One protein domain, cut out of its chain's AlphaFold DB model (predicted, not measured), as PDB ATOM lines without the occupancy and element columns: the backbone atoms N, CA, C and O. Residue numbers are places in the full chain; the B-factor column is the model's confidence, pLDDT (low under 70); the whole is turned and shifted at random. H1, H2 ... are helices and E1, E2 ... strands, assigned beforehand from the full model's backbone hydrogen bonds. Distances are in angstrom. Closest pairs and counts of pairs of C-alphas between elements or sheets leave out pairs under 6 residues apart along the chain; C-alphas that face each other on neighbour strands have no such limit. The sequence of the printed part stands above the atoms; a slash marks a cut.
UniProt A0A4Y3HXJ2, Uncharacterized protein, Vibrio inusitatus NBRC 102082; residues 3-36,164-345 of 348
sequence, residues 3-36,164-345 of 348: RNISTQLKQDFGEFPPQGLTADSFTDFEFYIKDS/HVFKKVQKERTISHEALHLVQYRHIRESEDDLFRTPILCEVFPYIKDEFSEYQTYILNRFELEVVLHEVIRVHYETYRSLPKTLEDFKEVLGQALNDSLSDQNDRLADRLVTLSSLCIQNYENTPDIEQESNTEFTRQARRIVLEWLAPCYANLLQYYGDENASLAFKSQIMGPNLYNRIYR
ATOM      1  N   ARG A   3     -70.267 -36.214 -33.605       80.25
ATOM      2  CA  ARG A   3     -69.617 -35.737 -32.377       80.25
ATOM      3  C   ARG A   3     -68.430 -34.858 -32.780       80.25
ATOM      4  O   ARG A   3     -67.866 -35.077 -33.845       80.25
ATOM      5  N   ASN A   4     -68.088 -33.880 -31.956       86.12
ATOM      6  CA  ASN A   4     -66.887 -33.069 -32.142       86.12
ATOM      7  C   ASN A   4     -65.769 -33.577 -31.227       86.12
ATOM      8  O   ASN A   4     -66.070 -34.199 -30.203       86.12
ATOM      9  N   ILE A   5     -64.504 -33.309 -31.554       85.88
ATOM     10  CA  ILE A   5     -63.374 -33.725 -30.704       85.88
ATOM     11  C   ILE A   5     -63.462 -33.070 -29.324       85.88
ATOM     12  O   ILE A   5     -63.319 -33.776 -28.331       85.88
ATOM     13  N   SER A   6     -63.823 -31.787 -29.224       89.44
ATOM     14  CA  SER A   6     -64.044 -31.115 -27.928       89.44
ATOM     15  C   SER A   6     -65.059 -31.857 -27.050       89.44
ATOM     16  O   SER A   6     -64.886 -32.015 -25.843       89.44
ATOM     17  N   THR A   7     -66.128 -32.363 -27.671       91.06
ATOM     18  CA  THR A   7     -67.172 -33.131 -26.988       91.06
ATOM     19  C   THR A   7     -66.659 -34.501 -26.563       91.06
ATOM     20  O   THR A   7     -67.056 -34.988 -25.510       91.06
ATOM     21  N   GLN A   8     -65.795 -35.125 -27.368       90.06
ATOM     22  CA  GLN A   8     -65.156 -36.385 -27.007       90.06
ATOM     23  C   GLN A   8     -64.176 -36.203 -25.845       90.06
ATOM     24  O   GLN A   8     -64.291 -36.921 -24.863       90.06
ATOM     25  N   LEU A   9     -63.297 -35.201 -25.894       91.44
ATOM     26  CA  LEU A   9     -62.359 -34.912 -24.808       91.44
ATOM     27  C   LEU A   9     -63.095 -34.543 -23.515       91.44
ATOM     28  O   LEU A   9     -62.739 -35.024 -22.445       91.44
ATOM     29  N   LYS A  10     -64.198 -33.787 -23.607       93.00
ATOM     30  CA  LYS A  10     -65.085 -33.553 -22.461       93.00
ATOM     31  C   LYS A  10     -65.691 -34.847 -21.915       93.00
ATOM     32  O   LYS A  10     -65.875 -34.967 -20.711       93.00
ATOM     33  N   GLN A  11     -66.032 -35.799 -22.780       91.31
ATOM     34  CA  GLN A  11     -66.523 -37.111 -22.358       91.31
ATOM     35  C   GLN A  11     -65.422 -37.924 -21.662       91.31
ATOM     36  O   GLN A  11     -65.726 -38.648 -20.720       91.31
ATOM     37  N   ASP A  12     -64.174 -37.785 -22.113       89.56
ATOM     38  CA  ASP A  12     -63.021 -38.537 -21.614       89.56
ATOM     39  C   ASP A  12     -62.499 -37.999 -20.278       89.56
ATOM     40  O   ASP A  12     -62.178 -38.780 -19.390       89.56
ATOM     41  N   PHE A  13     -62.462 -36.677 -20.099       92.62
ATOM     42  CA  PHE A  13     -61.933 -36.038 -18.887       92.62
ATOM     43  C   PHE A  13     -63.030 -35.512 -17.941       92.62
ATOM     44  O   PHE A  13     -62.765 -35.147 -16.796       92.62
ATOM     45  N   GLY A  14     -64.290 -35.482 -18.385       92.81
ATOM     46  CA  GLY A  14     -65.423 -34.855 -17.689       92.81
ATOM     47  C   GLY A  14     -65.548 -33.347 -17.946       92.81
ATOM     48  O   GLY A  14     -66.618 -32.763 -17.757       92.81
ATOM     49  N   GLU A  15     -64.482 -32.722 -18.439       92.56
ATOM     50  CA  GLU A  15     -64.397 -31.303 -18.767       92.56
ATOM     51  C   GLU A  15     -63.473 -31.071 -19.966       92.56
ATOM     52  O   GLU A  15     -62.722 -31.956 -20.371       92.56
ATOM     53  N   PHE A  16     -63.573 -29.891 -20.574       91.38
ATOM     54  CA  PHE A  16     -62.711 -29.499 -21.681       91.38
ATOM     55  C   PHE A  16     -62.472 -27.976 -21.664       91.38
ATOM     56  O   PHE A  16     -63.465 -27.237 -21.650       91.38
ATOM     57  N   PRO A  17     -61.206 -27.510 -21.703       91.38
ATOM     58  CA  PRO A  17     -59.983 -28.319 -21.594       91.38
ATOM     59  C   PRO A  17     -59.878 -29.010 -20.218       91.38
ATOM     60  O   PRO A  17     -60.509 -28.546 -19.267       91.38
ATOM     61  N   PRO A  18     -59.126 -30.120 -20.094       91.75
ATOM     62  CA  PRO A  18     -58.814 -30.711 -18.794       91.75
ATOM     63  C   PRO A  18     -58.159 -29.685 -17.857       91.75
ATOM     64  O   PRO A  18     -57.388 -28.830 -18.298       91.75
ATOM     65  N   GLN A  19     -58.431 -29.780 -16.558       91.69
ATOM     66  CA  GLN A  19     -57.847 -28.930 -15.530       91.69
ATOM     67  C   GLN A  19     -56.318 -28.906 -15.633       91.69
ATOM     68  O   GLN A  19     -55.635 -29.930 -15.591       91.69
ATOM     69  N   GLY A  20     -55.776 -27.690 -15.707       85.81
ATOM     70  CA  GLY A  20     -54.345 -27.449 -15.870       85.81
ATOM     71  C   GLY A  20     -53.906 -27.222 -17.314       85.81
ATOM     72  O   GLY A  20     -52.744 -26.878 -17.497       85.81
ATOM     73  N   LEU A  21     -54.814 -27.352 -18.288       92.00
ATOM     74  CA  LEU A  21     -54.590 -26.991 -19.685       92.00
ATOM     75  C   LEU A  21     -55.430 -25.786 -20.111       92.00
ATOM     76  O   LEU A  21     -56.454 -25.440 -19.516       92.00
ATOM     77  N   THR A  22     -54.985 -25.172 -21.194       89.38
ATOM     78  CA  THR A  22     -55.637 -24.116 -21.957       89.38
ATOM     79  C   THR A  22     -55.957 -24.639 -23.359       89.38
ATOM     80  O   THR A  22     -55.267 -25.507 -23.866       89.38
ATOM     81  N   ALA A  23     -57.048 -24.175 -23.972       84.75
ATOM     82  CA  ALA A  23     -57.446 -24.594 -25.322       84.75
ATOM     83  C   ALA A  23     -57.025 -23.533 -26.354       84.75
ATOM     84  O   ALA A  23     -57.875 -22.937 -27.018       84.75
ATOM     85  N   ASP A  24     -55.732 -23.215 -26.411       79.56
ATOM     86  CA  ASP A  24     -55.203 -22.050 -27.130       79.56
ATOM     87  C   ASP A  24     -55.031 -22.277 -28.641       79.56
ATOM     88  O   ASP A  24     -55.295 -21.365 -29.428       79.56
ATOM     89  N   SER A  25     -54.682 -23.494 -29.062       68.25
ATOM     90  CA  SER A  25     -54.504 -23.878 -30.474       68.25
ATOM     91  C   SER A  25     -55.443 -25.008 -30.925       68.25
ATOM     92  O   SER A  25     -55.257 -25.623 -31.981       68.25
ATOM     93  N   PHE A  26     -56.501 -25.273 -30.153       80.44
ATOM     94  CA  PHE A  26     -57.405 -26.386 -30.414       80.44
ATOM     95  C   PHE A  26     -58.297 -26.158 -31.642       80.44
ATOM     96  O   PHE A  26     -59.225 -25.345 -31.636       80.44
ATOM     97  N   THR A  27     -58.065 -26.941 -32.697       69.38
ATOM     98  CA  THR A  27     -58.946 -26.969 -33.869       69.38
ATOM     99  C   THR A  27     -60.019 -28.030 -33.673       69.38
ATOM    100  O   THR A  27     -59.786 -29.210 -33.928       69.38
ATOM    101  N   ASP A  28     -61.208 -27.613 -33.239       82.00
ATOM    102  CA  ASP A  28     -62.335 -28.535 -33.115       82.00
ATOM    103  C   ASP A  28     -62.864 -28.936 -34.497       82.00
ATOM    104  O   ASP A  28     -63.058 -28.098 -35.381       82.00
ATOM    105  N   PHE A  29     -63.127 -30.226 -34.682       73.19
ATOM    106  CA  PHE A  29     -63.724 -30.737 -35.909       73.19
ATOM    107  C   PHE A  29     -64.703 -31.863 -35.620       73.19
ATOM    108  O   PHE A  29     -64.699 -32.507 -34.566       73.19
ATOM    109  N   GLU A  30     -65.597 -32.061 -36.577       74.19
ATOM    110  CA  GLU A  30     -66.711 -32.979 -36.450       74.19
ATOM    111  C   GLU A  30     -66.327 -34.329 -37.039       74.19
ATOM    112  O   GLU A  30     -65.831 -34.408 -38.158       74.19
ATOM    113  N   PHE A  31     -66.637 -35.404 -36.326       71.00
ATOM    114  CA  PHE A  31     -66.471 -36.759 -36.814       71.00
ATOM    115  C   PHE A  31     -67.764 -37.560 -36.676       71.00
ATOM    116  O   PHE A  31     -68.640 -37.324 -35.832       71.00
ATOM    117  N   TYR A  32     -67.912 -38.535 -37.565       66.62
ATOM    118  CA  TYR A  32     -69.108 -39.361 -37.649       66.62
ATOM    119  C   TYR A  32     -68.841 -40.762 -37.123       66.62
ATOM    120  O   TYR A  32     -68.133 -41.520 -37.759       66.62
ATOM    121  N   ILE A  33     -69.505 -41.145 -36.035       69.31
ATOM    122  CA  ILE A  33     -69.449 -42.489 -35.449       69.31
ATOM    123  C   ILE A  33     -70.460 -43.404 -36.155       69.31
ATOM    124  O   ILE A  33     -71.683 -43.212 -36.025       69.31
ATOM    125  N   LYS A  34     -69.973 -44.419 -36.879       66.69
ATOM    126  CA  LYS A  34     -70.799 -45.435 -37.565       66.69
ATOM    127  C   LYS A  34     -70.775 -46.792 -36.839       66.69
ATOM    128  O   LYS A  34     -70.120 -47.729 -37.268       66.69
ATOM    129  N   ASP A  35     -71.568 -46.912 -35.778       60.34
ATOM    130  CA  ASP A  35     -71.605 -48.059 -34.850       60.34
ATOM    131  C   ASP A  35     -72.579 -49.199 -35.227       60.34
ATOM    132  O   ASP A  35     -72.690 -50.175 -34.491       60.34
ATOM    133  N   SER A  36     -73.316 -49.104 -36.340       58.25
ATOM    134  CA  SER A  36     -74.261 -50.150 -36.762       58.25
ATOM    135  C   SER A  36     -74.245 -50.397 -38.267       58.25
ATOM    136  O   SER A  36     -73.988 -49.481 -39.049       58.25
ATOM    137  N   HIS A 164     -65.985 -49.916 -35.335       49.75
ATOM    138  CA  HIS A 164     -66.463 -51.305 -35.291       49.75
ATOM    139  C   HIS A 164     -66.546 -51.805 -33.840       49.75
ATOM    140  O   HIS A 164     -65.608 -52.399 -33.329       49.75
ATOM    141  N   VAL A 165     -67.679 -51.588 -33.163       50.84
ATOM    142  CA  VAL A 165     -67.847 -52.025 -31.764       50.84
ATOM    143  C   VAL A 165     -68.522 -53.395 -31.688       50.84
ATOM    144  O   VAL A 165     -69.673 -53.540 -32.100       50.84
ATOM    145  N   PHE A 166     -67.838 -54.386 -31.106       44.12
ATOM    146  CA  PHE A 166     -68.378 -55.738 -30.894       44.12
ATOM    147  C   PHE A 166     -69.180 -55.891 -29.583       44.12
ATOM    148  O   PHE A 166     -70.008 -56.797 -29.484       44.12
ATOM    149  N   LYS A 167     -68.994 -55.015 -28.578       48.19
ATOM    150  CA  LYS A 167     -69.701 -55.067 -27.277       48.19
ATOM    151  C   LYS A 167     -70.044 -53.673 -26.731       48.19
ATOM    152  O   LYS A 167     -69.201 -52.784 -26.729       48.19
ATOM    153  N   LYS A 168     -71.263 -53.490 -26.192       51.78
ATOM    154  CA  LYS A 168     -71.763 -52.195 -25.664       51.78
ATOM    155  C   LYS A 168     -70.876 -51.573 -24.572       51.78
ATOM    156  O   LYS A 168     -70.765 -50.356 -24.540       51.78
ATOM    157  N   VAL A 169     -70.255 -52.389 -23.716       53.12
ATOM    158  CA  VAL A 169     -69.463 -51.927 -22.554       53.12
ATOM    159  C   VAL A 169     -68.144 -51.257 -22.969       53.12
ATOM    160  O   VAL A 169     -67.677 -50.359 -22.288       53.12
ATOM    161  N   GLN A 170     -67.577 -51.616 -24.124       63.03
ATOM    162  CA  GLN A 170     -66.299 -51.066 -24.611       63.03
ATOM    163  C   GLN A 170     -66.476 -49.888 -25.578       63.03
ATOM    164  O   GLN A 170     -65.505 -49.339 -26.082       63.03
ATOM    165  N   LYS A 171     -67.724 -49.483 -25.839       69.94
ATOM    166  CA  LYS A 171     -68.066 -48.552 -26.911       69.94
ATOM    167  C   LYS A 171     -67.397 -47.184 -26.772       69.94
ATOM    168  O   LYS A 171     -66.806 -46.724 -27.739       69.94
ATOM    169  N   GLU A 172     -67.518 -46.529 -25.619       77.50
ATOM    170  CA  GLU A 172     -66.974 -45.171 -25.448       77.50
ATOM    171  C   GLU A 172     -65.445 -45.170 -25.383       77.50
ATOM    172  O   GLU A 172     -64.836 -44.280 -25.958       77.50
ATOM    173  N   ARG A 173     -64.824 -46.208 -24.802       77.12
ATOM    174  CA  ARG A 173     -63.365 -46.389 -24.854       77.12
ATOM    175  C   ARG A 173     -62.872 -46.525 -26.293       77.12
ATOM    176  O   ARG A 173     -61.968 -45.804 -26.680       77.12
ATOM    177  N   THR A 174     -63.502 -47.378 -27.107       76.00
ATOM    178  CA  THR A 174     -63.148 -47.483 -28.531       76.00
ATOM    179  C   THR A 174     -63.364 -46.156 -29.259       76.00
ATOM    180  O   THR A 174     -62.549 -45.775 -30.082       76.00
ATOM    181  N   ILE A 175     -64.446 -45.422 -28.979       79.88
ATOM    182  CA  ILE A 175     -64.664 -44.119 -29.625       79.88
ATOM    183  C   ILE A 175     -63.572 -43.117 -29.227       79.88
ATOM    184  O   ILE A 175     -63.100 -42.398 -30.099       79.88
ATOM    185  N   SER A 176     -63.185 -43.076 -27.952       84.31
ATOM    186  CA  SER A 176     -62.104 -42.228 -27.435       84.31
ATOM    187  C   SER A 176     -60.768 -42.551 -28.114       84.31
ATOM    188  O   SER A 176     -60.164 -41.673 -28.728       84.31
ATOM    189  N   HIS A 177     -60.399 -43.835 -28.139       86.06
ATOM    190  CA  HIS A 177     -59.216 -44.357 -28.825       86.06
ATOM    191  C   HIS A 177     -59.152 -43.898 -30.293       86.06
ATOM    192  O   HIS A 177     -58.182 -43.294 -30.741       86.06
ATOM    193  N   GLU A 178     -60.227 -44.130 -31.048       79.12
ATOM    194  CA  GLU A 178     -60.291 -43.794 -32.475       79.12
ATOM    195  C   GLU A 178     -60.373 -42.284 -32.737       79.12
ATOM    196  O   GLU A 178     -59.906 -41.795 -33.765       79.12
ATOM    197  N   ALA A 179     -60.982 -41.520 -31.827       82.81
ATOM    198  CA  ALA A 179     -61.040 -40.070 -31.943       82.81
ATOM    199  C   ALA A 179     -59.649 -39.446 -31.805       82.81
ATOM    200  O   ALA A 179     -59.356 -38.484 -32.511       82.81
ATOM    201  N   LEU A 180     -58.782 -40.004 -30.959       86.81
ATOM    202  CA  LEU A 180     -57.419 -39.508 -30.816       86.81
ATOM    203  C   LEU A 180     -56.575 -39.753 -32.075       86.81
ATOM    204  O   LEU A 180     -55.861 -38.845 -32.500       86.81
ATOM    205  N   HIS A 181     -56.743 -40.904 -32.736       82.75
ATOM    206  CA  HIS A 181     -56.130 -41.160 -34.049       82.75
ATOM    207  C   HIS A 181     -56.499 -40.081 -35.076       82.75
ATOM    208  O   HIS A 181     -55.643 -39.602 -35.816       82.75
ATOM    209  N   LEU A 182     -57.754 -39.615 -35.100       77.88
ATOM    210  CA  LEU A 182     -58.134 -38.503 -35.980       77.88
ATOM    211  C   LEU A 182     -57.397 -37.202 -35.668       77.88
ATOM    212  O   LEU A 182     -57.048 -36.464 -36.589       77.88
ATOM    213  N   VAL A 183     -57.218 -36.894 -34.381       81.62
ATOM    214  CA  VAL A 183     -56.502 -35.684 -33.964       81.62
ATOM    215  C   VAL A 183     -55.056 -35.771 -34.444       81.62
ATOM    216  O   VAL A 183     -54.582 -34.843 -35.096       81.62
ATOM    217  N   GLN A 184     -54.399 -36.916 -34.237       82.62
ATOM    218  CA  GLN A 184     -53.041 -37.173 -34.729       82.62
ATOM    219  C   GLN A 184     -52.927 -36.952 -36.243       82.62
ATOM    220  O   GLN A 184     -52.056 -36.204 -36.687       82.62
ATOM    221  N   TYR A 185     -53.847 -37.508 -37.039       74.62
ATOM    222  CA  TYR A 185     -53.824 -37.347 -38.500       74.62
ATOM    223  C   TYR A 185     -53.976 -35.901 -38.973       74.62
ATOM    224  O   TYR A 185     -53.531 -35.571 -40.068       74.62
ATOM    225  N   ARG A 186     -54.595 -35.027 -38.174       72.81
ATOM    226  CA  ARG A 186     -54.750 -33.611 -38.523       72.81
ATOM    227  C   ARG A 186     -53.504 -32.787 -38.208       72.81
ATOM    228  O   ARG A 186     -53.260 -31.784 -38.873       72.81
ATOM    229  N   HIS A 187     -52.722 -33.205 -37.214       71.88
ATOM    230  CA  HIS A 187     -51.461 -32.556 -36.850       71.88
ATOM    231  C   HIS A 187     -50.278 -32.996 -37.725       71.88
ATOM    232  O   HIS A 187     -49.261 -32.308 -37.752       71.88
ATOM    233  N   ILE A 188     -50.404 -34.107 -38.455       68.44
ATOM    234  CA  ILE A 188     -49.302 -34.711 -39.210       68.44
ATOM    235  C   ILE A 188     -49.482 -34.468 -40.701       68.44
ATOM    236  O   ILE A 188     -50.547 -34.692 -41.273       68.44
ATOM    237  N   ARG A 189     -48.411 -34.011 -41.353       59.53
ATOM    238  CA  ARG A 189     -48.389 -33.866 -42.810       59.53
ATOM    239  C   ARG A 189     -48.291 -35.248 -43.450       59.53
ATOM    240  O   ARG A 189     -47.516 -36.075 -42.987       59.53
ATOM    241  N   GLU A 190     -49.002 -35.485 -44.555       55.22
ATOM    242  CA  GLU A 190     -49.009 -36.794 -45.240       55.22
ATOM    243  C   GLU A 190     -47.604 -37.306 -45.604       55.22
ATOM    244  O   GLU A 190     -47.374 -38.508 -45.616       55.22
ATOM    245  N   SER A 191     -46.639 -36.408 -45.832       53.34
ATOM    246  CA  SER A 191     -45.236 -36.753 -46.096       53.34
ATOM    247  C   SER A 191     -44.472 -37.314 -44.889       53.34
ATOM    248  O   SER A 191     -43.409 -37.899 -45.066       53.34
ATOM    249  N   GLU A 192     -44.964 -37.097 -43.670       59.09
ATOM    250  CA  GLU A 192     -44.352 -37.571 -42.426       59.09
ATOM    251  C   GLU A 192     -45.014 -38.865 -41.904       59.09
ATOM    252  O   GLU A 192     -44.440 -39.560 -41.066       59.09
ATOM    253  N   ASP A 193     -46.194 -39.223 -42.430       60.41
ATOM    254  CA  ASP A 193     -47.002 -40.374 -41.994       60.41
ATOM    255  C   ASP A 193     -46.252 -41.711 -42.164       60.41
ATOM    256  O   ASP A 193     -46.235 -42.535 -41.251       60.41
ATOM    257  N   ASP A 194     -45.542 -41.902 -43.281       59.69
ATOM    258  CA  ASP A 194     -44.794 -43.142 -43.542       59.69
ATOM    259  C   ASP A 194     -43.582 -43.319 -42.606       59.69
ATOM    260  O   ASP A 194     -43.265 -44.438 -42.206       59.69
ATOM    261  N   LEU A 195     -42.921 -42.224 -42.210       60.66
ATOM    262  CA  LEU A 195     -41.755 -42.271 -41.316       60.66
ATOM    263  C   LEU A 195     -42.151 -42.614 -39.878       60.66
ATOM    264  O   LEU A 195     -41.430 -43.334 -39.192       60.66
ATOM    265  N   PHE A 196     -43.306 -42.125 -39.425       62.38
ATOM    266  CA  PHE A 196     -43.775 -42.344 -38.058       62.38
ATOM    267  C   PHE A 196     -44.477 -43.689 -37.850       62.38
ATOM    268  O   PHE A 196     -44.617 -44.129 -36.706       62.38
ATOM    269  N   ARG A 197     -44.893 -44.366 -38.931       63.44
ATOM    270  CA  ARG A 197     -45.581 -45.661 -38.844       63.44
ATOM    271  C   ARG A 197     -44.664 -46.868 -38.711       63.44
ATOM    272  O   ARG A 197     -45.130 -47.921 -38.276       63.44
ATOM    273  N   THR A 198     -43.398 -46.741 -39.092       67.75
ATOM    274  CA  THR A 198     -42.447 -47.857 -39.102       67.75
ATOM    275  C   THR A 198     -41.336 -47.606 -38.081       67.75
ATOM    276  O   THR A 198     -40.324 -46.992 -38.427       67.75
ATOM    277  N   PRO A 199     -41.507 -48.043 -36.818       73.50
ATOM    278  CA  PRO A 199     -40.470 -47.880 -35.805       73.50
ATOM    279  C   PRO A 199     -39.218 -48.692 -36.169       73.50
ATOM    280  O   PRO A 199     -39.319 -49.841 -36.602       73.50
ATOM    281  N   ILE A 200     -38.024 -48.132 -35.951       75.25
ATOM    282  CA  ILE A 200     -36.769 -48.884 -36.095       75.25
ATOM    283  C   ILE A 200     -36.471 -49.617 -34.793       75.25
ATOM    284  O   ILE A 200     -35.696 -49.175 -33.944       75.25
ATOM    285  N   LEU A 201     -37.118 -50.757 -34.615       73.44
ATOM    286  CA  LEU A 201     -36.994 -51.487 -33.365       73.44
ATOM    287  C   LEU A 201     -35.688 -52.288 -33.285       73.44
ATOM    288  O   LEU A 201     -35.101 -52.372 -32.214       73.44
ATOM    289  N   CYS A 202     -35.180 -52.811 -34.404       65.38
ATOM    290  CA  CYS A 202     -33.998 -53.682 -34.418       65.38
ATOM    291  C   CYS A 202     -32.691 -52.974 -34.010       65.38
ATOM    292  O   CYS A 202     -31.791 -53.617 -33.484       65.38
ATOM    293  N   GLU A 203     -32.581 -51.658 -34.224       66.50
ATOM    294  CA  GLU A 203     -31.409 -50.865 -33.803       66.50
ATOM    295  C   GLU A 203     -31.407 -50.553 -32.299       66.50
ATOM    296  O   GLU A 203     -30.384 -50.167 -31.740       66.50
ATOM    297  N   VAL A 204     -32.564 -50.665 -31.647       70.81
ATOM    298  CA  VAL A 204     -32.759 -50.307 -30.235       70.81
ATOM    299  C   VAL A 204     -32.935 -51.551 -29.362       70.81
ATOM    300  O   VAL A 204     -32.514 -51.565 -28.203       70.81
ATOM    301  N   PHE A 205     -33.514 -52.605 -29.936       74.94
ATOM    302  CA  PHE A 205     -33.809 -53.878 -29.294       74.94
ATOM    303  C   PHE A 205     -33.152 -55.047 -30.059       74.94
ATOM    304  O   PHE A 205     -33.849 -55.877 -30.648       74.94
ATOM    305  N   PRO A 206     -31.806 -55.112 -30.110       64.56
ATOM    306  CA  PRO A 206     -31.074 -56.025 -30.993       64.56
ATOM    307  C   PRO A 206     -31.121 -57.499 -30.561       64.56
ATOM    308  O   PRO A 206     -30.795 -58.374 -31.358       64.56
ATOM    309  N   TYR A 207     -31.515 -57.797 -29.319       64.38
ATOM    310  CA  TYR A 207     -31.532 -59.167 -28.778       64.38
ATOM    311  C   TYR A 207     -32.786 -59.974 -29.132       64.38
ATOM    312  O   TYR A 207     -32.953 -61.114 -28.694       64.38
ATOM    313  N   ILE A 208     -33.651 -59.403 -29.964       63.97
ATOM    314  CA  ILE A 208     -34.859 -60.054 -30.449       63.97
ATOM    315  C   ILE A 208     -34.469 -61.107 -31.489       63.97
ATOM    316  O   ILE A 208     -34.083 -60.790 -32.611       63.97
ATOM    317  N   LYS A 209     -34.529 -62.380 -31.077       53.47
ATOM    318  CA  LYS A 209     -34.156 -63.539 -31.908       53.47
ATOM    319  C   LYS A 209     -35.113 -63.783 -33.083       53.47
ATOM    320  O   LYS A 209     -34.670 -64.317 -34.094       53.47
ATOM    321  N   ASP A 210     -36.373 -63.365 -32.954       55.28
ATOM    322  CA  ASP A 210     -37.424 -63.472 -33.971       55.28
ATOM    323  C   ASP A 210     -37.957 -62.072 -34.280       55.28
ATOM    324  O   ASP A 210     -38.315 -61.369 -33.342       55.28
ATOM    325  N   GLU A 211     -38.039 -61.658 -35.551       64.88
ATOM    326  CA  GLU A 211     -38.630 -60.364 -35.938       64.88
ATOM    327  C   GLU A 211     -39.924 -60.075 -35.153       64.88
ATOM    328  O   GLU A 211     -40.745 -60.974 -34.941       64.88
ATOM    329  N   PHE A 212     -40.109 -58.823 -34.712       68.31
ATOM    330  CA  PHE A 212     -41.330 -58.419 -34.013       68.31
ATOM    331  C   PHE A 212     -42.556 -58.906 -34.781       68.31
ATOM    332  O   PHE A 212     -42.691 -58.662 -35.982       68.31
ATOM    333  N   SER A 213     -43.486 -59.552 -34.076       71.00
ATOM    334  CA  SER A 213     -44.765 -59.904 -34.684       71.00
ATOM    335  C   SER A 213     -45.459 -58.646 -35.210       71.00
ATOM    336  O   SER A 213     -45.267 -57.539 -34.696       71.00
ATOM    337  N   GLU A 214     -46.317 -58.819 -36.210       69.56
ATOM    338  CA  GLU A 214     -47.110 -57.726 -36.772       69.56
ATOM    339  C   GLU A 214     -47.877 -56.948 -35.691       69.56
ATOM    340  O   GLU A 214     -47.852 -55.721 -35.667       69.56
ATOM    341  N   TYR A 215     -48.447 -57.660 -34.717       70.94
ATOM    342  CA  TYR A 215     -49.147 -57.053 -33.588       70.94
ATOM    343  C   TYR A 215     -48.224 -56.238 -32.670       70.94
ATOM    344  O   TYR A 215     -48.592 -55.153 -32.225       70.94
ATOM    345  N   GLN A 216     -47.017 -56.729 -32.373       72.81
ATOM    346  CA  GLN A 216     -46.063 -55.970 -31.559       72.81
ATOM    347  C   GLN A 216     -45.579 -54.726 -32.305       72.81
ATOM    348  O   GLN A 216     -45.518 -53.654 -31.714       72.81
ATOM    349  N   THR A 217     -45.311 -54.849 -33.605       73.50
ATOM    350  CA  THR A 217     -44.968 -53.714 -34.470       73.50
ATOM    351  C   THR A 217     -46.100 -52.686 -34.505       73.50
ATOM    352  O   THR A 217     -45.840 -51.488 -34.435       73.50
ATOM    353  N   TYR A 218     -47.354 -53.147 -34.545       75.75
ATOM    354  CA  TYR A 218     -48.537 -52.295 -34.462       75.75
ATOM    355  C   TYR A 218     -48.615 -51.530 -33.133       75.75
ATOM    356  O   TYR A 218     -48.772 -50.315 -33.161       75.75
ATOM    357  N   ILE A 219     -48.454 -52.186 -31.976       73.94
ATOM    358  CA  ILE A 219     -48.495 -51.482 -30.674       73.94
ATOM    359  C   ILE A 219     -47.331 -50.490 -30.545       73.94
ATOM    360  O   ILE A 219     -47.484 -49.412 -29.978       73.94
ATOM    361  N   LEU A 220     -46.165 -50.855 -31.077       78.25
ATOM    362  CA  LEU A 220     -44.950 -50.045 -31.046       78.25
ATOM    363  C   LEU A 220     -44.931 -48.920 -32.085       78.25
ATOM    364  O   LEU A 220     -43.986 -48.132 -32.127       78.25
ATOM    365  N   ASN A 221     -45.967 -48.823 -32.913       81.75
ATOM    366  CA  ASN A 221     -46.211 -47.667 -33.752       81.75
ATOM    367  C   ASN A 221     -46.422 -46.428 -32.873       81.75
ATOM    368  O   ASN A 221     -47.140 -46.485 -31.873       81.75
ATOM    369  N   ARG A 222     -45.861 -45.282 -33.275       85.50
ATOM    370  CA  ARG A 222     -46.002 -44.019 -32.536       85.50
ATOM    371  C   ARG A 222     -47.460 -43.683 -32.225       85.50
ATOM    372  O   ARG A 222     -47.751 -43.259 -31.110       85.50
ATOM    373  N   PHE A 223     -48.352 -43.837 -33.203       83.94
ATOM    374  CA  PHE A 223     -49.754 -43.454 -33.073       83.94
ATOM    375  C   PHE A 223     -50.468 -44.322 -32.062       83.94
ATOM    376  O   PHE A 223     -51.055 -43.795 -31.122       83.94
ATOM    377  N   GLU A 224     -50.342 -45.641 -32.195       84.06
ATOM    378  CA  GLU A 224     -50.939 -46.571 -31.242       84.06
ATOM    379  C   GLU A 224     -50.352 -46.377 -29.841       84.06
ATOM    380  O   GLU A 224     -51.106 -46.349 -28.873       84.06
ATOM    381  N   LEU A 225     -49.039 -46.159 -29.715       86.00
ATOM    382  CA  LEU A 225     -48.389 -45.925 -28.428       86.00
ATOM    383  C   LEU A 225     -48.907 -44.661 -27.731       86.00
ATOM    384  O   LEU A 225     -49.208 -44.688 -26.538       86.00
ATOM    385  N   GLU A 226     -49.034 -43.558 -28.470       90.62
ATOM    386  CA  GLU A 226     -49.630 -42.318 -27.971       90.62
ATOM    387  C   GLU A 226     -51.091 -42.545 -27.542       90.62
ATOM    388  O   GLU A 226     -51.490 -42.075 -26.477       90.62
ATOM    389  N   VAL A 227     -51.881 -43.318 -28.296       88.88
ATOM    390  CA  VAL A 227     -53.275 -43.607 -27.923       88.88
ATOM    391  C   VAL A 227     -53.380 -44.527 -26.703       88.88
ATOM    392  O   VAL A 227     -54.186 -44.271 -25.808       88.88
ATOM    393  N   VAL A 228     -52.537 -45.555 -26.598       85.38
ATOM    394  CA  VAL A 228     -52.440 -46.397 -25.392       85.38
ATOM    395  C   VAL A 228     -52.068 -45.541 -24.179       85.38
ATOM    396  O   VAL A 228     -52.656 -45.693 -23.109       85.38
ATOM    397  N   LEU A 229     -51.143 -44.594 -24.345       90.12
ATOM    398  CA  LEU A 229     -50.759 -43.669 -23.285       90.12
ATOM    399  C   LEU A 229     -51.894 -42.707 -22.909       90.12
ATOM    400  O   LEU A 229     -52.103 -42.448 -21.727       90.12
ATOM    401  N   HIS A 230     -52.666 -42.215 -23.879       91.44
ATOM    402  CA  HIS A 230     -53.868 -41.424 -23.611       91.44
ATOM    403  C   HIS A 230     -54.859 -42.177 -22.727       91.44
ATOM    404  O   HIS A 230     -55.369 -41.607 -21.763       91.44
ATOM    405  N   GLU A 231     -55.091 -43.458 -23.008       86.94
ATOM    406  CA  GLU A 231     -55.986 -44.280 -22.201       86.94
ATOM    407  C   GLU A 231     -55.513 -44.361 -20.731       86.94
ATOM    408  O   GLU A 231     -56.343 -44.267 -19.824       86.94
ATOM    409  N   VAL A 232     -54.199 -44.451 -20.482       87.31
ATOM    410  CA  VAL A 232     -53.609 -44.457 -19.125       87.31
ATOM    411  C   VAL A 232     -53.787 -43.108 -18.434       87.31
ATOM    412  O   VAL A 232     -54.245 -43.037 -17.293       87.31
ATOM    413  N   ILE A 233     -53.468 -42.020 -19.137       91.50
ATOM    414  CA  ILE A 233     -53.612 -40.655 -18.618       91.50
ATOM    415  C   ILE A 233     -55.070 -40.343 -18.282       91.50
ATOM    416  O   ILE A 233     -55.342 -39.686 -17.280       91.50
ATOM    417  N   ARG A 234     -56.014 -40.838 -19.084       89.12
ATOM    418  CA  ARG A 234     -57.446 -40.681 -18.833       89.12
ATOM    419  C   ARG A 234     -57.866 -41.350 -17.526       89.12
ATOM    420  O   ARG A 234     -58.526 -40.709 -16.717       89.12
ATOM    421  N   VAL A 235     -57.440 -42.594 -17.288       86.12
ATOM    422  CA  VAL A 235     -57.721 -43.312 -16.028       86.12
ATOM    423  C   VAL A 235     -57.132 -42.566 -14.832       86.12
ATOM    424  O   VAL A 235     -57.823 -42.344 -13.839       86.12
ATOM    425  N   HIS A 236     -55.883 -42.105 -14.939       89.44
ATOM    426  CA  HIS A 236     -55.278 -41.274 -13.900       89.44
ATOM    427  C   HIS A 236     -56.109 -40.004 -13.644       89.44
ATOM    428  O   HIS A 236     -56.434 -39.676 -12.502       89.44
ATOM    429  N   TYR A 237     -56.526 -39.310 -14.701       91.75
ATOM    430  CA  TYR A 237     -57.309 -38.088 -14.574       91.75
ATOM    431  C   TYR A 237     -58.684 -38.313 -13.930       91.75
ATOM    432  O   TYR A 237     -59.135 -37.486 -13.136       91.75
ATOM    433  N   GLU A 238     -59.357 -39.424 -14.236       88.06
ATOM    434  CA  GLU A 238     -60.644 -39.778 -13.626       88.06
ATOM    435  C   GLU A 238     -60.547 -39.854 -12.092       88.06
ATOM    436  O   GLU A 238     -61.453 -39.364 -11.402       88.06
ATOM    437  N   THR A 239     -59.435 -40.395 -11.577       87.25
ATOM    438  CA  THR A 239     -59.162 -40.555 -10.140       87.25
ATOM    439  C   THR A 239     -58.635 -39.272  -9.493       87.25
ATOM    440  O   THR A 239     -59.148 -38.859  -8.453       87.25
ATOM    441  N   TYR A 240     -57.631 -38.621 -10.088       90.75
ATOM    442  CA  TYR A 240     -56.870 -37.544  -9.434       90.75
ATOM    443  C   TYR A 240     -57.223 -36.132  -9.912       90.75
ATOM    444  O   TYR A 240     -56.754 -35.159  -9.320       90.75
ATOM    445  N   ARG A 241     -58.031 -35.998 -10.973       92.81
ATOM    446  CA  ARG A 241     -58.463 -34.710 -11.559       92.81
ATOM    447  C   ARG A 241     -57.307 -33.756 -11.854       92.81
ATOM    448  O   ARG A 241     -57.416 -32.542 -11.710       92.81
ATOM    449  N   SER A 242     -56.171 -34.315 -12.251       93.12
ATOM    450  CA  SER A 242     -54.994 -33.553 -12.642       93.12
ATOM    451  C   SER A 242     -54.196 -34.315 -13.689       93.12
ATOM    452  O   SER A 242     -54.241 -35.542 -13.766       93.12
ATOM    453  N   LEU A 243     -53.511 -33.559 -14.543       94.56
ATOM    454  CA  LEU A 243     -52.573 -34.085 -15.524       94.56
ATOM    455  C   LEU A 243     -51.133 -33.911 -15.014       94.56
ATOM    456  O   LEU A 243     -50.859 -32.898 -14.360       94.56
ATOM    457  N   PRO A 244     -50.213 -34.839 -15.338       95.06
ATOM    458  CA  PRO A 244     -48.789 -34.674 -15.054       95.06
ATOM    459  C   PRO A 244     -48.222 -33.366 -15.618       95.06
ATOM    460  O   PRO A 244     -48.303 -33.112 -16.816       95.06
ATOM    461  N   LYS A 245     -47.615 -32.528 -14.773       93.62
ATOM    462  CA  LYS A 245     -47.015 -31.254 -15.215       93.62
ATOM    463  C   LYS A 245     -45.501 -31.342 -15.326       93.62
ATOM    464  O   LYS A 245     -44.887 -30.611 -16.107       93.62
ATOM    465  N   THR A 246     -44.902 -32.229 -14.542       95.25
ATOM    466  CA  THR A 246     -43.462 -32.466 -14.523       95.25
ATOM    467  C   THR A 246     -43.108 -33.887 -14.949       95.25
ATOM    468  O   THR A 246     -43.949 -34.789 -14.941       95.25
ATOM    469  N   LEU A 247     -41.839 -34.105 -15.304       93.50
ATOM    470  CA  LEU A 247     -41.324 -35.452 -15.569       93.50
ATOM    471  C   LEU A 247     -41.433 -36.394 -14.366       93.50
ATOM    472  O   LEU A 247     -41.653 -37.589 -14.560       93.50
ATOM    473  N   GLU A 248     -41.279 -35.882 -13.142       93.19
ATOM    474  CA  GLU A 248     -41.428 -36.713 -11.943       93.19
ATOM    475  C   GLU A 248     -42.897 -37.077 -11.706       93.19
ATOM    476  O   GLU A 248     -43.170 -38.249 -11.451       93.19
ATOM    477  N   ASP A 249     -43.841 -36.149 -11.924       94.06
ATOM    478  CA  ASP A 249     -45.278 -36.464 -11.882       94.06
ATOM    479  C   ASP A 249     -45.600 -37.570 -12.898       94.06
ATOM    480  O   ASP A 249     -46.236 -38.570 -12.579       94.06
ATOM    481  N   PHE A 250     -45.120 -37.422 -14.138       94.81
ATOM    482  CA  PHE A 250     -45.384 -38.382 -15.211       94.81
ATOM    483  C   PHE A 250     -44.820 -39.769 -14.893       94.81
ATOM    484  O   PHE A 250     -45.473 -40.787 -15.119       94.81
ATOM    485  N   LYS A 251     -43.612 -39.814 -14.330       90.62
ATOM    486  CA  LYS A 251     -42.973 -41.049 -13.880       90.62
ATOM    487  C   LYS A 251     -43.754 -41.717 -12.751       90.62
ATOM    488  O   LYS A 251     -43.848 -42.942 -12.754       90.62
ATOM    489  N   GLU A 252     -44.306 -40.949 -11.815       90.25
ATOM    490  CA  GLU A 252     -45.163 -41.485 -10.756       90.25
ATOM    491  C   GLU A 252     -46.441 -42.099 -11.337       90.25
ATOM    492  O   GLU A 252     -46.750 -43.249 -11.029       90.25
ATOM    493  N   VAL A 253     -47.119 -41.391 -12.251       90.31
ATOM    494  CA  VAL A 253     -48.325 -41.897 -12.929       90.31
ATOM    495  C   VAL A 253     -48.052 -43.198 -13.674       90.31
ATOM    496  O   VAL A 253     -48.809 -44.158 -13.548       90.31
ATOM    497  N   LEU A 254     -46.957 -43.260 -14.429       87.94
ATOM    498  CA  LEU A 254     -46.573 -44.457 -15.178       87.94
ATOM    499  C   LEU A 254     -46.147 -45.594 -14.246       87.94
ATOM    500  O   LEU A 254     -46.486 -46.745 -14.504       87.94
ATOM    501  N   GLY A 255     -45.451 -45.287 -13.151       80.81
ATOM    502  CA  GLY A 255     -45.092 -46.269 -12.131       80.81
ATOM    503  C   GLY A 255     -46.320 -46.890 -11.464       80.81
ATOM    504  O   GLY A 255     -46.385 -48.110 -11.334       80.81
ATOM    505  N   GLN A 256     -47.309 -46.071 -11.097       81.31
ATOM    506  CA  GLN A 256     -48.593 -46.534 -10.560       81.31
ATOM    507  C   GLN A 256     -49.341 -47.378 -11.589       81.31
ATOM    508  O   GLN A 256     -49.680 -48.519 -11.298       81.31
ATOM    509  N   ALA A 257     -49.499 -46.872 -12.817       78.12
ATOM    510  CA  ALA A 257     -50.197 -47.586 -13.879       78.12
ATOM    511  C   ALA A 257     -49.584 -48.967 -14.129       78.12
ATOM    512  O   ALA A 257     -50.318 -49.947 -14.150       78.12
ATOM    513  N   LEU A 258     -48.253 -49.060 -14.250       72.38
ATOM    514  CA  LEU A 258     -47.545 -50.327 -14.446       72.38
ATOM    515  C   LEU A 258     -47.736 -51.286 -13.260       72.38
ATOM    516  O   LEU A 258     -47.980 -52.468 -13.492       72.38
ATOM    517  N   ASN A 259     -47.696 -50.791 -12.020       68.88
ATOM    518  CA  ASN A 259     -47.915 -51.604 -10.819       68.88
ATOM    519  C   ASN A 259     -49.366 -52.102 -10.696       68.88
ATOM    520  O   ASN A 259     -49.582 -53.276 -10.397       68.88
ATOM    521  N   ASP A 260     -50.351 -51.249 -10.976       64.69
ATOM    522  CA  ASP A 260     -51.773 -51.584 -10.875       64.69
ATOM    523  C   ASP A 260     -52.177 -52.631 -11.929       64.69
ATOM    524  O   ASP A 260     -52.920 -53.566 -11.613       64.69
ATOM    525  N   SER A 261     -51.600 -52.580 -13.143       55.94
ATOM    526  CA  SER A 261     -51.767 -53.620 -14.185       55.94
ATOM    527  C   SER A 261     -51.454 -55.030 -13.710       55.94
ATOM    528  O   SER A 261     -52.055 -55.994 -14.177       55.94
ATOM    529  N   LEU A 262     -50.436 -55.160 -12.854       49.44
ATOM    530  CA  LEU A 262     -49.977 -56.457 -12.368       49.44
ATOM    531  C   LEU A 262     -50.988 -57.061 -11.384       49.44
ATOM    532  O   LEU A 262     -50.943 -58.263 -11.126       49.44
ATOM    533  N   SER A 263     -51.901 -56.239 -10.855       43.72
ATOM    534  CA  SER A 263     -52.872 -56.615  -9.830       43.72
ATOM    535  C   SER A 263     -54.284 -56.898 -10.363       43.72
ATOM    536  O   SER A 263     -54.971 -57.736  -9.780       43.72
ATOM    537  N   ASP A 264     -54.703 -56.294 -11.484       45.06
ATOM    538  CA  ASP A 264     -56.045 -56.489 -12.057       45.06
ATOM    539  C   ASP A 264     -56.004 -56.917 -13.537       45.06
ATOM    540  O   ASP A 264     -56.033 -56.109 -14.466       45.06
ATOM    541  N   GLN A 265     -55.978 -58.235 -13.766       46.62
ATOM    542  CA  GLN A 265     -55.940 -58.853 -15.103       46.62
ATOM    543  C   GLN A 265     -57.199 -58.603 -15.958       46.62
ATOM    544  O   GLN A 265     -57.246 -59.006 -17.123       46.62
ATOM    545  N   ASN A 266     -58.245 -57.976 -15.408       43.72
ATOM    546  CA  ASN A 266     -59.466 -57.696 -16.158       43.72
ATOM    547  C   ASN A 266     -59.419 -56.370 -16.930       43.72
ATOM    548  O   ASN A 266     -60.208 -56.209 -17.872       43.72
ATOM    549  N   ASP A 267     -58.497 -55.455 -16.601       50.16
ATOM    550  CA  ASP A 267     -58.358 -54.193 -17.328       50.16
ATOM    551  C   ASP A 267     -57.262 -54.256 -18.407       50.16
ATOM    552  O   ASP A 267     -56.067 -54.064 -18.190       50.16
ATOM    553  N   ARG A 268     -57.708 -54.506 -19.641       56.56
ATOM    554  CA  ARG A 268     -56.878 -54.717 -20.849       56.56
ATOM    555  C   ARG A 268     -55.970 -53.543 -21.239       56.56
ATOM    556  O   ARG A 268     -55.225 -53.631 -22.210       56.56
ATOM    557  N   LEU A 269     -56.130 -52.401 -20.585       53.06
ATOM    558  CA  LEU A 269     -55.424 -51.151 -20.862       53.06
ATOM    559  C   LEU A 269     -53.972 -51.231 -20.387       53.06
ATOM    560  O   LEU A 269     -53.030 -50.960 -21.131       53.06
ATOM    561  N   ALA A 270     -53.827 -51.725 -19.168       51.81
ATOM    562  CA  ALA A 270     -52.567 -51.897 -18.490       51.81
ATOM    563  C   ALA A 270     -51.815 -53.132 -19.037       51.81
ATOM    564  O   ALA A 270     -50.598 -53.105 -19.184       51.81
ATOM    565  N   ASP A 271     -52.552 -54.147 -19.506       62.59
ATOM    566  CA  ASP A 271     -52.011 -55.336 -20.181       62.59
ATOM    567  C   ASP A 271     -51.192 -54.985 -21.442       62.59
ATOM    568  O   ASP A 271     -50.111 -55.529 -21.662       62.59
ATOM    569  N   ARG A 272     -51.636 -54.001 -22.245       68.38
ATOM    570  CA  ARG A 272     -50.892 -53.539 -23.435       68.38
ATOM    571  C   ARG A 272     -49.602 -52.807 -23.067       68.38
ATOM    572  O   ARG A 272     -48.558 -53.107 -23.644       68.38
ATOM    573  N   LEU A 273     -49.663 -51.874 -22.112       71.19
ATOM    574  CA  LEU A 273     -48.490 -51.101 -21.691       71.19
ATOM    575  C   LEU A 273     -47.478 -51.973 -20.934       71.19
ATOM    576  O   LEU A 273     -46.275 -51.823 -21.142       71.19
ATOM    577  N   VAL A 274     -47.939 -52.914 -20.106       67.06
ATOM    578  CA  VAL A 274     -47.074 -53.870 -19.398       67.06
ATOM    579  C   VAL A 274     -46.470 -54.889 -20.340       67.06
ATOM    580  O   VAL A 274     -45.272 -55.148 -20.233       67.06
ATOM    581  N   THR A 275     -47.239 -55.423 -21.292       67.94
ATOM    582  CA  THR A 275     -46.691 -56.307 -22.332       67.94
ATOM    583  C   THR A 275     -45.596 -55.587 -23.116       67.94
ATOM    584  O   THR A 275     -44.508 -56.130 -23.297       67.94
ATOM    585  N   LEU A 276     -45.847 -54.339 -23.521       71.75
ATOM    586  CA  LEU A 276     -44.879 -53.510 -24.234       71.75
ATOM    587  C   LEU A 276     -43.634 -53.231 -23.391       71.75
ATOM    588  O   LEU A 276     -42.517 -53.452 -23.855       71.75
ATOM    589  N   SER A 277     -43.819 -52.784 -22.150       70.00
ATOM    590  CA  SER A 277     -42.718 -52.437 -21.250       70.00
ATOM    591  C   SER A 277     -41.862 -53.662 -20.941       70.00
ATOM    592  O   SER A 277     -40.644 -53.600 -21.071       70.00
ATOM    593  N   SER A 278     -42.484 -54.800 -20.627       68.38
ATOM    594  CA  SER A 278     -41.779 -56.057 -20.350       68.38
ATOM    595  C   SER A 278     -40.968 -56.521 -21.557       68.38
ATOM    596  O   SER A 278     -39.797 -56.865 -21.415       68.38
ATOM    597  N   LEU A 279     -41.560 -56.466 -22.755       68.94
ATOM    598  CA  LEU A 279     -40.892 -56.865 -23.991       68.94
ATOM    599  C   LEU A 279     -39.709 -55.949 -24.325       68.94
ATOM    600  O   LEU A 279     -38.641 -56.435 -24.688       68.94
ATOM    601  N   CYS A 280     -39.875 -54.636 -24.171       71.38
ATOM    602  CA  CYS A 280     -38.824 -53.665 -24.469       71.38
ATOM    603  C   CYS A 280     -37.666 -53.730 -23.463       71.38
ATOM    604  O   CYS A 280     -36.512 -53.593 -23.862       71.38
ATOM    605  N   ILE A 281     -37.950 -53.970 -22.177       70.25
ATOM    606  CA  ILE A 281     -36.916 -54.119 -21.142       70.25
ATOM    607  C   ILE A 281     -36.103 -55.403 -21.372       70.25
ATOM    608  O   ILE A 281     -34.876 -55.377 -21.365       70.25
ATOM    609  N   GLN A 282     -36.764 -56.529 -21.654       66.00
ATOM    610  CA  GLN A 282     -36.072 -57.806 -21.880       66.00
ATOM    611  C   GLN A 282     -35.101 -57.776 -23.066       66.00
ATOM    612  O   GLN A 282     -34.139 -58.536 -23.082       66.00
ATOM    613  N   ASN A 283     -35.342 -56.903 -24.044       66.50
ATOM    614  CA  ASN A 283     -34.623 -56.900 -25.313       66.50
ATOM    615  C   ASN A 283     -33.742 -55.668 -25.539       66.50
ATOM    616  O   ASN A 283     -33.225 -55.478 -26.641       66.50
ATOM    617  N   TYR A 284     -33.584 -54.813 -24.533       70.19
ATOM    618  CA  TYR A 284     -32.815 -53.581 -24.645       70.19
ATOM    619  C   TYR A 284     -31.332 -53.857 -24.943       70.19
ATOM    620  O   TYR A 284     -30.751 -54.782 -24.387       70.19
ATOM    621  N   GLU A 285     -30.683 -53.017 -25.761       60.25
ATOM    622  CA  GLU A 285     -29.279 -53.152 -26.223       60.25
ATOM    623  C   GLU A 285     -28.226 -53.377 -25.110       60.25
ATOM    624  O   GLU A 285     -27.121 -53.822 -25.391       60.25
ATOM    625  N   ASN A 286     -28.554 -53.117 -23.841       60.34
ATOM    626  CA  ASN A 286     -27.657 -53.336 -22.699       60.34
ATOM    627  C   ASN A 286     -28.254 -54.256 -21.621       60.34
ATOM    628  O   ASN A 286     -27.852 -54.166 -20.460       60.34
ATOM    629  N   THR A 287     -29.242 -55.090 -21.954       55.78
ATOM    630  CA  THR A 287     -29.772 -56.088 -21.017       55.78
ATOM    631  C   THR A 287     -28.740 -57.207 -20.874       55.78
ATOM    632  O   THR A 287     -28.433 -57.859 -21.871       55.78
ATOM    633  N   PRO A 288     -28.139 -57.412 -19.684       53.47
ATOM    634  CA  PRO A 288     -27.207 -58.511 -19.476       53.47
ATOM    635  C   PRO A 288     -27.918 -59.842 -19.738       53.47
ATOM    636  O   PRO A 288     -29.115 -59.964 -19.462       53.47
ATOM    637  N   ASP A 289     -27.182 -60.831 -20.259       54.25
ATOM    638  CA  ASP A 289     -27.686 -62.201 -20.392       54.25
ATOM    639  C   ASP A 289     -28.314 -62.642 -19.060       54.25
ATOM    640  O   ASP A 289     -27.772 -62.379 -17.984       54.25
ATOM    641  N   ILE A 290     -29.479 -63.284 -19.162       50.56
ATOM    642  CA  ILE A 290     -30.518 -63.526 -18.137       50.56
ATOM    643  C   ILE A 290     -30.024 -64.225 -16.842       50.56
ATOM    644  O   ILE A 290     -30.791 -64.430 -15.905       50.56
ATOM    645  N   GLU A 291     -28.740 -64.545 -16.719       46.62
ATOM    646  CA  GLU A 291     -28.162 -65.261 -15.579       46.62
ATOM    647  C   GLU A 291     -27.736 -64.382 -14.387       46.62
ATOM    648  O   GLU A 291     -27.261 -64.921 -13.388       46.62
ATOM    649  N   GLN A 292     -27.930 -63.056 -14.412       43.69
ATOM    650  CA  GLN A 292     -27.671 -62.216 -13.231       43.69
ATOM    651  C   GLN A 292     -28.858 -61.328 -12.837       43.69
ATOM    652  O   GLN A 292     -29.196 -60.356 -13.509       43.69
ATOM    653  N   GLU A 293     -29.432 -61.653 -11.673       46.00
ATOM    654  CA  GLU A 293     -30.431 -60.909 -10.893       46.00
ATOM    655  C   GLU A 293     -29.972 -59.483 -10.514       46.00
ATOM    656  O   GLU A 293     -29.828 -59.144  -9.340       46.00
ATOM    657  N   SER A 294     -29.747 -58.585 -11.473       51.66
ATOM    658  CA  SER A 294     -29.559 -57.167 -11.149       51.66
ATOM    659  C   SER A 294     -30.865 -56.404 -11.368       51.66
ATOM    660  O   SER A 294     -31.123 -55.794 -12.403       51.66
ATOM    661  N   ASN A 295     -31.710 -56.413 -10.333       60.69
ATOM    662  CA  ASN A 295     -32.941 -55.612 -10.232       60.69
ATOM    663  C   ASN A 295     -32.701 -54.116 -10.586       60.69
ATOM    664  O   ASN A 295     -33.585 -53.400 -11.061       60.69
ATOM    665  N   THR A 296     -31.459 -53.647 -10.427       65.94
ATOM    666  CA  THR A 296     -30.983 -52.312 -10.810       65.94
ATOM    667  C   THR A 296     -30.970 -52.045 -12.315       65.94
ATOM    668  O   THR A 296     -31.314 -50.937 -12.721       65.94
ATOM    669  N   GLU A 297     -30.593 -53.017 -13.149       66.50
ATOM    670  CA  GLU A 297     -30.499 -52.812 -14.600       66.50
ATOM    671  C   GLU A 297     -31.887 -52.780 -15.241       66.50
ATOM    672  O   GLU A 297     -32.198 -51.868 -16.007       66.50
ATOM    673  N   PHE A 298     -32.767 -53.689 -14.814       66.12
ATOM    674  CA  PHE A 298     -34.186 -53.673 -15.167       66.12
ATOM    675  C   PHE A 298     -34.829 -52.316 -14.839       66.12
ATOM    676  O   PHE A 298     -35.442 -51.675 -15.695       66.12
ATOM    677  N   THR A 299     -34.615 -51.828 -13.612       68.44
ATOM    678  CA  THR A 299     -35.132 -50.526 -13.163       68.44
ATOM    679  C   THR A 299     -34.576 -49.373 -14.005       68.44
ATOM    680  O   THR A 299     -35.303 -48.434 -14.343       68.44
ATOM    681  N   ARG A 300     -33.292 -49.435 -14.382       74.50
ATOM    682  CA  ARG A 300     -32.654 -48.432 -15.243       74.50
ATOM    683  C   ARG A 300     -33.304 -48.393 -16.624       74.50
ATOM    684  O   ARG A 300     -33.630 -47.310 -17.102       74.50
ATOM    685  N   GLN A 301     -33.526 -49.543 -17.249       75.12
ATOM    686  CA  GLN A 301     -34.110 -49.635 -18.588       75.12
ATOM    687  C   GLN A 301     -35.585 -49.231 -18.613       75.12
ATOM    688  O   GLN A 301     -35.988 -48.449 -19.475       75.12
ATOM    689  N   ALA A 302     -36.365 -49.661 -17.617       75.06
ATOM    690  CA  ALA A 302     -37.744 -49.214 -17.431       75.06
ATOM    691  C   ALA A 302     -37.820 -47.684 -17.327       75.06
ATOM    692  O   ALA A 302     -38.623 -47.040 -18.004       75.06
ATOM    693  N   ARG A 303     -36.916 -47.077 -16.546       79.56
ATOM    694  CA  ARG A 303     -36.823 -45.619 -16.421       79.56
ATOM    695  C   ARG A 303     -36.520 -44.942 -17.760       79.56
ATOM    696  O   ARG A 303     -37.106 -43.900 -18.035       79.56
ATOM    697  N   ARG A 304     -35.643 -45.515 -18.590       82.38
ATOM    698  CA  ARG A 304     -35.351 -44.975 -19.929       82.38
ATOM    699  C   ARG A 304     -36.564 -45.062 -20.847       82.38
ATOM    700  O   ARG A 304     -36.879 -44.079 -21.498       82.38
ATOM    701  N   ILE A 305     -37.298 -46.171 -20.854       83.94
ATOM    702  CA  ILE A 305     -38.542 -46.286 -21.632       83.94
ATOM    703  C   ILE A 305     -39.546 -45.206 -21.206       83.94
ATOM    704  O   ILE A 305     -40.067 -44.477 -22.047       83.94
ATOM    705  N   VAL A 306     -39.763 -45.027 -19.902       87.12
ATOM    706  CA  VAL A 306     -40.701 -44.013 -19.403       87.12
ATOM    707  C   VAL A 306     -40.243 -42.595 -19.767       87.12
ATOM    708  O   VAL A 306     -41.010 -41.837 -20.356       87.12
ATOM    709  N   LEU A 307     -38.999 -42.229 -19.454       88.88
ATOM    710  CA  LEU A 307     -38.530 -40.841 -19.561       88.88
ATOM    711  C   LEU A 307     -38.040 -40.445 -20.959       88.88
ATOM    712  O   LEU A 307     -38.171 -39.289 -21.344       88.88
ATOM    713  N   GLU A 308     -37.454 -41.370 -21.714       88.38
ATOM    714  CA  GLU A 308     -36.862 -41.082 -23.026       88.38
ATOM    715  C   GLU A 308     -37.789 -41.450 -24.192       88.38
ATOM    716  O   GLU A 308     -37.544 -40.999 -25.310       88.38
ATOM    717  N   TRP A 309     -38.829 -42.264 -23.963       89.19
ATOM    718  CA  TRP A 309     -39.731 -42.724 -25.025       89.19
ATOM    719  C   TRP A 309     -41.196 -42.353 -24.801       89.19
ATOM    720  O   TRP A 309     -41.790 -41.714 -25.669       89.19
ATOM    721  N   LEU A 310     -41.765 -42.673 -23.634       91.44
ATOM    722  CA  LEU A 310     -43.172 -42.376 -23.337       91.44
ATOM    723  C   LEU A 310     -43.408 -40.899 -22.986       91.44
ATOM    724  O   LEU A 310     -44.446 -40.350 -23.347       91.44
ATOM    725  N   ALA A 311     -42.456 -40.229 -22.333       94.50
ATOM    726  CA  ALA A 311     -42.590 -38.809 -22.004       94.50
ATOM    727  C   ALA A 311     -42.708 -37.905 -23.255       94.50
ATOM    728  O   ALA A 311     -43.598 -37.050 -23.270       94.50
ATOM    729  N   PRO A 312     -41.926 -38.100 -24.342       93.81
ATOM    730  CA  PRO A 312     -42.176 -37.416 -25.614       93.81
ATOM    731  C   PRO A 312     -43.579 -37.656 -26.189       93.81
ATOM    732  O   PRO A 312     -44.219 -36.708 -26.645       93.81
ATOM    733  N   CYS A 313     -44.083 -38.896 -26.127       93.31
ATOM    734  CA  CYS A 313     -45.451 -39.227 -26.539       93.31
ATOM    735  C   CYS A 313     -46.482 -38.445 -25.714       93.31
ATOM    736  O   CYS A 313     -47.386 -37.840 -26.285       93.31
ATOM    737  N   TYR A 314     -46.322 -38.391 -24.388       95.75
ATOM    738  CA  TYR A 314     -47.204 -37.614 -23.514       95.75
ATOM    739  C   TYR A 314     -47.189 -36.126 -23.853       95.75
ATOM    740  O   TYR A 314     -48.236 -35.485 -23.926       95.75
ATOM    741  N   ALA A 315     -46.010 -35.579 -24.128       94.88
ATOM    742  CA  ALA A 315     -45.898 -34.186 -24.506       94.88
ATOM    743  C   ALA A 315     -46.654 -33.888 -25.815       94.88
ATOM    744  O   ALA A 315     -47.275 -32.835 -25.934       94.88
ATOM    745  N   ASN A 316     -46.668 -34.814 -26.783       92.50
ATOM    746  CA  ASN A 316     -47.514 -34.696 -27.976       92.50
ATOM    747  C   ASN A 316     -49.011 -34.767 -27.632       92.50
ATOM    748  O   ASN A 316     -49.796 -34.001 -28.184       92.50
ATOM    749  N   LEU A 317     -49.413 -35.618 -26.681       94.00
ATOM    750  CA  LEU A 317     -50.807 -35.687 -26.228       94.00
ATOM    751  C   LEU A 317     -51.308 -34.354 -25.662       94.00
ATOM    752  O   LEU A 317     -52.441 -33.981 -25.945       94.00
ATOM    753  N   LEU A 318     -50.477 -33.611 -24.922       94.69
ATOM    754  CA  LEU A 318     -50.846 -32.278 -24.419       94.69
ATOM    755  C   LEU A 318     -51.242 -31.321 -25.554       94.69
ATOM    756  O   LEU A 318     -52.242 -30.613 -25.447       94.69
ATOM    757  N   GLN A 319     -50.517 -31.379 -26.673       92.06
ATOM    758  CA  GLN A 319     -50.856 -30.620 -27.873       92.06
ATOM    759  C   GLN A 319     -52.191 -31.090 -28.465       92.06
ATOM    760  O   GLN A 319     -53.035 -30.267 -28.812       92.06
ATOM    761  N   TYR A 320     -52.425 -32.403 -28.533       90.81
ATOM    762  CA  TYR A 320     -53.688 -32.963 -29.032       90.81
ATOM    763  C   TYR A 320     -54.887 -32.642 -28.128       90.81
ATOM    764  O   TYR A 320     -56.021 -32.574 -28.601       90.81
ATOM    765  N   TYR A 321     -54.651 -32.418 -26.834       92.44
ATOM    766  CA  TYR A 321     -55.664 -31.939 -25.890       92.44
ATOM    767  C   TYR A 321     -55.941 -30.438 -26.021       92.44
ATOM    768  O   TYR A 321     -56.873 -29.941 -25.386       92.44
ATOM    769  N   GLY A 322     -55.191 -29.739 -26.877       88.50
ATOM    770  CA  GLY A 322     -55.436 -28.352 -27.245       88.50
ATOM    771  C   GLY A 322     -54.526 -27.324 -26.590       88.50
ATOM    772  O   GLY A 322     -54.834 -26.145 -26.748       88.50
ATOM    773  N   ASP A 323     -53.461 -27.747 -25.897       93.00
ATOM    774  CA  ASP A 323     -52.511 -26.852 -25.225       93.00
ATOM    775  C   ASP A 323     -51.086 -27.023 -25.775       93.00
ATOM    776  O   ASP A 323     -50.313 -27.901 -25.364       93.00
ATOM    777  N   GLU A 324     -50.722 -26.171 -26.732       91.94
ATOM    778  CA  GLU A 324     -49.381 -26.199 -27.323       91.94
ATOM    779  C   GLU A 324     -48.317 -25.688 -26.343       91.94
ATOM    780  O   GLU A 324     -47.201 -26.212 -26.303       91.94
ATOM    781  N   ASN A 325     -48.667 -24.727 -25.488       94.19
ATOM    782  CA  ASN A 325     -47.748 -24.177 -24.499       94.19
ATOM    783  C   ASN A 325     -47.390 -25.202 -23.416       94.19
ATOM    784  O   ASN A 325     -46.217 -25.339 -23.067       94.19
ATOM    785  N   ALA A 326     -48.363 -25.967 -22.920       94.81
ATOM    786  CA  ALA A 326     -48.127 -27.063 -21.988       94.81
ATOM    787  C   ALA A 326     -47.300 -28.177 -22.641       94.81
ATOM    788  O   ALA A 326     -46.381 -28.701 -22.009       94.81
ATOM    789  N   SER A 327     -47.568 -28.496 -23.913       94.50
ATOM    790  CA  SER A 327     -46.740 -29.428 -24.689       94.50
ATOM    791  C   SER A 327     -45.279 -28.979 -24.727       94.50
ATOM    792  O   SER A 327     -44.391 -29.749 -24.363       94.50
ATOM    793  N   LEU A 328     -45.015 -27.725 -25.106       94.25
ATOM    794  CA  LEU A 328     -43.664 -27.164 -25.184       94.25
ATOM    795  C   LEU A 328     -42.987 -27.094 -23.811       94.25
ATOM    796  O   LEU A 328     -41.821 -27.473 -23.677       94.25
ATOM    797  N   ALA A 329     -43.717 -26.664 -22.779       95.19
ATOM    798  CA  ALA A 329     -43.207 -26.600 -21.415       95.19
ATOM    799  C   ALA A 329     -42.822 -27.992 -20.895       95.19
ATOM    800  O   ALA A 329     -41.750 -28.151 -20.309       95.19
ATOM    801  N   PHE A 330     -43.633 -29.018 -21.155       96.00
ATOM    802  CA  PHE A 330     -43.295 -30.394 -20.798       96.00
ATOM    803  C   PHE A 330     -42.111 -30.922 -21.624       96.00
ATOM    804  O   PHE A 330     -41.167 -31.467 -21.053       96.00
ATOM    805  N   LYS A 331     -42.096 -30.695 -22.950       93.94
ATOM    806  CA  LYS A 331     -40.981 -31.083 -23.841       93.94
ATOM    807  C   LYS A 331     -39.648 -30.504 -23.379       93.94
ATOM    808  O   LYS A 331     -38.646 -31.206 -23.437       93.94
ATOM    809  N   SER A 332     -39.634 -29.268 -22.875       94.50
ATOM    810  CA  SER A 332     -38.411 -28.606 -22.390       94.50
ATOM    811  C   SER A 332     -37.731 -29.319 -21.212       94.50
ATOM    812  O   SER A 332     -36.542 -29.116 -20.975       94.50
ATOM    813  N   GLN A 333     -38.458 -30.180 -20.496       94.69
ATOM    814  CA  GLN A 333     -37.916 -30.991 -19.406       94.69
ATOM    815  C   GLN A 333     -37.231 -32.268 -19.919       94.69
ATOM    816  O   GLN A 333     -36.446 -32.878 -19.195       94.69
ATOM    817  N   ILE A 334     -37.512 -32.686 -21.158       92.19
ATOM    818  CA  ILE A 334     -37.010 -33.924 -21.756       92.19
ATOM    819  C   ILE A 334     -35.655 -33.655 -22.412       92.19
ATOM    820  O   ILE A 334     -35.547 -32.886 -23.364       92.19
ATOM    821  N   MET A 335     -34.611 -34.334 -21.941       86.12
ATOM    822  CA  MET A 335     -33.290 -34.249 -22.565       86.12
ATOM    823  C   MET A 335     -33.276 -34.981 -23.916       86.12
ATOM    824  O   MET A 335     -33.815 -36.081 -24.028       86.12
ATOM    825  N   GLY A 336     -32.648 -34.386 -24.935       80.31
ATOM    826  CA  GLY A 336     -32.427 -34.987 -26.257       80.31
ATOM    827  C   GLY A 336     -30.932 -35.044 -26.628       80.31
ATOM    828  O   GLY A 336     -30.151 -34.291 -26.039       80.31
ATOM    829  N   PRO A 337     -30.513 -35.891 -27.595       79.69
ATOM    830  CA  PRO A 337     -31.290 -36.933 -28.284       79.69
ATOM    831  C   PRO A 337     -31.752 -38.037 -27.324       79.69
ATOM    832  O   PRO A 337     -30.987 -38.479 -26.473       79.69
ATOM    833  N   ASN A 338     -32.992 -38.503 -27.477       85.56
ATOM    834  CA  ASN A 338     -33.569 -39.546 -26.626       85.56
ATOM    835  C   ASN A 338     -33.999 -40.785 -27.427       85.56
ATOM    836  O   ASN A 338     -33.882 -40.851 -28.654       85.56
ATOM    837  N   LEU A 339     -34.476 -41.797 -26.705       85.81
ATOM    838  CA  LEU A 339     -34.946 -43.062 -27.257       85.81
ATOM    839  C   LEU A 339     -36.069 -42.878 -28.290       85.81
ATOM    840  O   LEU A 339     -36.042 -43.532 -29.330       85.81
ATOM    841  N   TYR A 340     -36.997 -41.946 -28.063       87.44
ATOM    842  CA  TYR A 340     -38.047 -41.606 -29.027       87.44
ATOM    843  C   TYR A 340     -37.471 -41.127 -30.370       87.44
ATOM    844  O   TYR A 340     -37.901 -41.603 -31.422       87.44
ATOM    845  N   ASN A 341     -36.463 -40.241 -30.358       85.38
ATOM    846  CA  ASN A 341     -35.803 -39.784 -31.590       85.38
ATOM    847  C   ASN A 341     -35.146 -40.942 -32.355       85.38
ATOM    848  O   ASN A 341     -35.240 -40.987 -33.581       85.38
ATOM    849  N   ARG A 342     -34.511 -41.884 -31.640       83.81
ATOM    850  CA  ARG A 342     -33.877 -43.069 -32.245       83.81
ATOM    851  C   ARG A 342     -34.907 -43.982 -32.911       83.81
ATOM    852  O   ARG A 342     -34.701 -44.395 -34.045       83.81
ATOM    853  N   ILE A 343     -36.019 -44.261 -32.229       83.81
ATOM    854  CA  ILE A 343     -37.033 -45.212 -32.708       83.81
ATOM    855  C   ILE A 343     -37.794 -44.669 -33.927       83.81
ATOM    856  O   ILE A 343     -38.082 -45.435 -34.845       83.81
ATOM    857  N   TYR A 344     -38.096 -43.364 -33.967       82.94
ATOM    858  CA  TYR A 344     -38.984 -42.777 -34.985       82.94
ATOM    859  C   TYR A 344     -38.308 -41.821 -35.985       82.94
ATOM    860  O   TYR A 344     -39.002 -41.181 -36.771       82.94
ATOM    861  N   ARG A 345     -36.972 -41.693 -35.975       73.69
ATOM    862  CA  ARG A 345     -36.207 -40.789 -36.868       73.69
ATOM    863  C   ARG A 345     -36.651 -39.319 -36.814       73.69
ATOM    864  O   ARG A 345     -36.556 -38.605 -37.812       73.69
TER     865      ARG A 345
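Overview. This is residues 3 to 36 and 164 to 345 of the 348 residues of an uncharacterized protein of Vibrio inusitatus NBRC 102082 (UniProt A0A4Y3HXJ2). Two long helices, H5 and H8, cross at right angles in the core; H7 packs on both, and H6 packs on H7 and H8. H1 and H2 pack on H5 at one end, with the strand E1 farthest out there; H9 folds back along H8, H10 packs on H8, and the short H3 and H4 sit near the first residues of H5. The printed part has 216 residues, with ten named helices and one named strand, E1, between H1 and H2; the class is mostly helix. The whole is compact, with a radius of gyration of the C-alphas of 17.4 A and spans of 53 by 40 by 40 A.

Arrangement. The longest helix, H8, residues 295 to 320, has a kink of 29 degrees near residue 312. Its residues 310 to 317 touch H5, residues 222 to 240, about perpendicular at 90 degrees; the closest C-alphas, Glu 226 and Cys 313, are 5.4 A apart. H8 forms a helical hairpin with H9, residues 324 to 331, at a shallow tilt of 14 degrees, closest C-alphas Ala 315 and Ser 327, 4.8 A. H10, residues 339 to 344, touches H8, closest C-alphas Trp 309 and Tyr 340, 4.5 A. H7, residues 268 to 282, touches H8 at a steep tilt of 51 degrees, closest C-alphas Ile 281 and Gln 301, 5.9 A. H6, residues 247 to 261, touches H7, closest C-alphas Ser 261 and Ala 270, 4.7 A. H2, residues 168 to 187, touches H5 with residues 177 to 184, closest C-alphas His 177 and Val 227, 6.1 A. H1, residues 5 to 13, touches H2, closest C-alphas Gln 8 and Ser 176, 6.6 A. H3, residues 190 to 197, touches H5, closest C-alphas Phe 196 and Arg 222, 6.2 A. H4, residues 214 to 219, only just touches H7, with 3 pairs of C-alphas within 8 A, the closest Ile 219 and Leu 276, 7.7 A. E1, residues 30 to 33, pairs with no named strand. Every O i to N i+4 pair is within hydrogen-bond range in H1, H4, H5, H6, H9 and H10, against 14 of 16 in H2, 2 of 4 in H3, 9 of 11 in H7 and 18 of 22 in H8.

Along the chain. H8 measures 36.0 A from first to last C-alpha, H2 30.4 A and H5 26.3 A. H1 begins at C-alpha 5 (-63.374, -33.725, -30.704), and H10 ends at C-alpha 344 (-38.984, -42.777, -34.985).

Size, cuts and confidence. Residues 37 to 163 are not printed; C-alphas 36 and 164 are 8.0 A apart. The links H1 to E1, H3 to H4 and H7 to H8 are long. Mean pLDDT of the printed part is 76.8; 71 residues are under 70, among them 259 to 272 and 285 to 299.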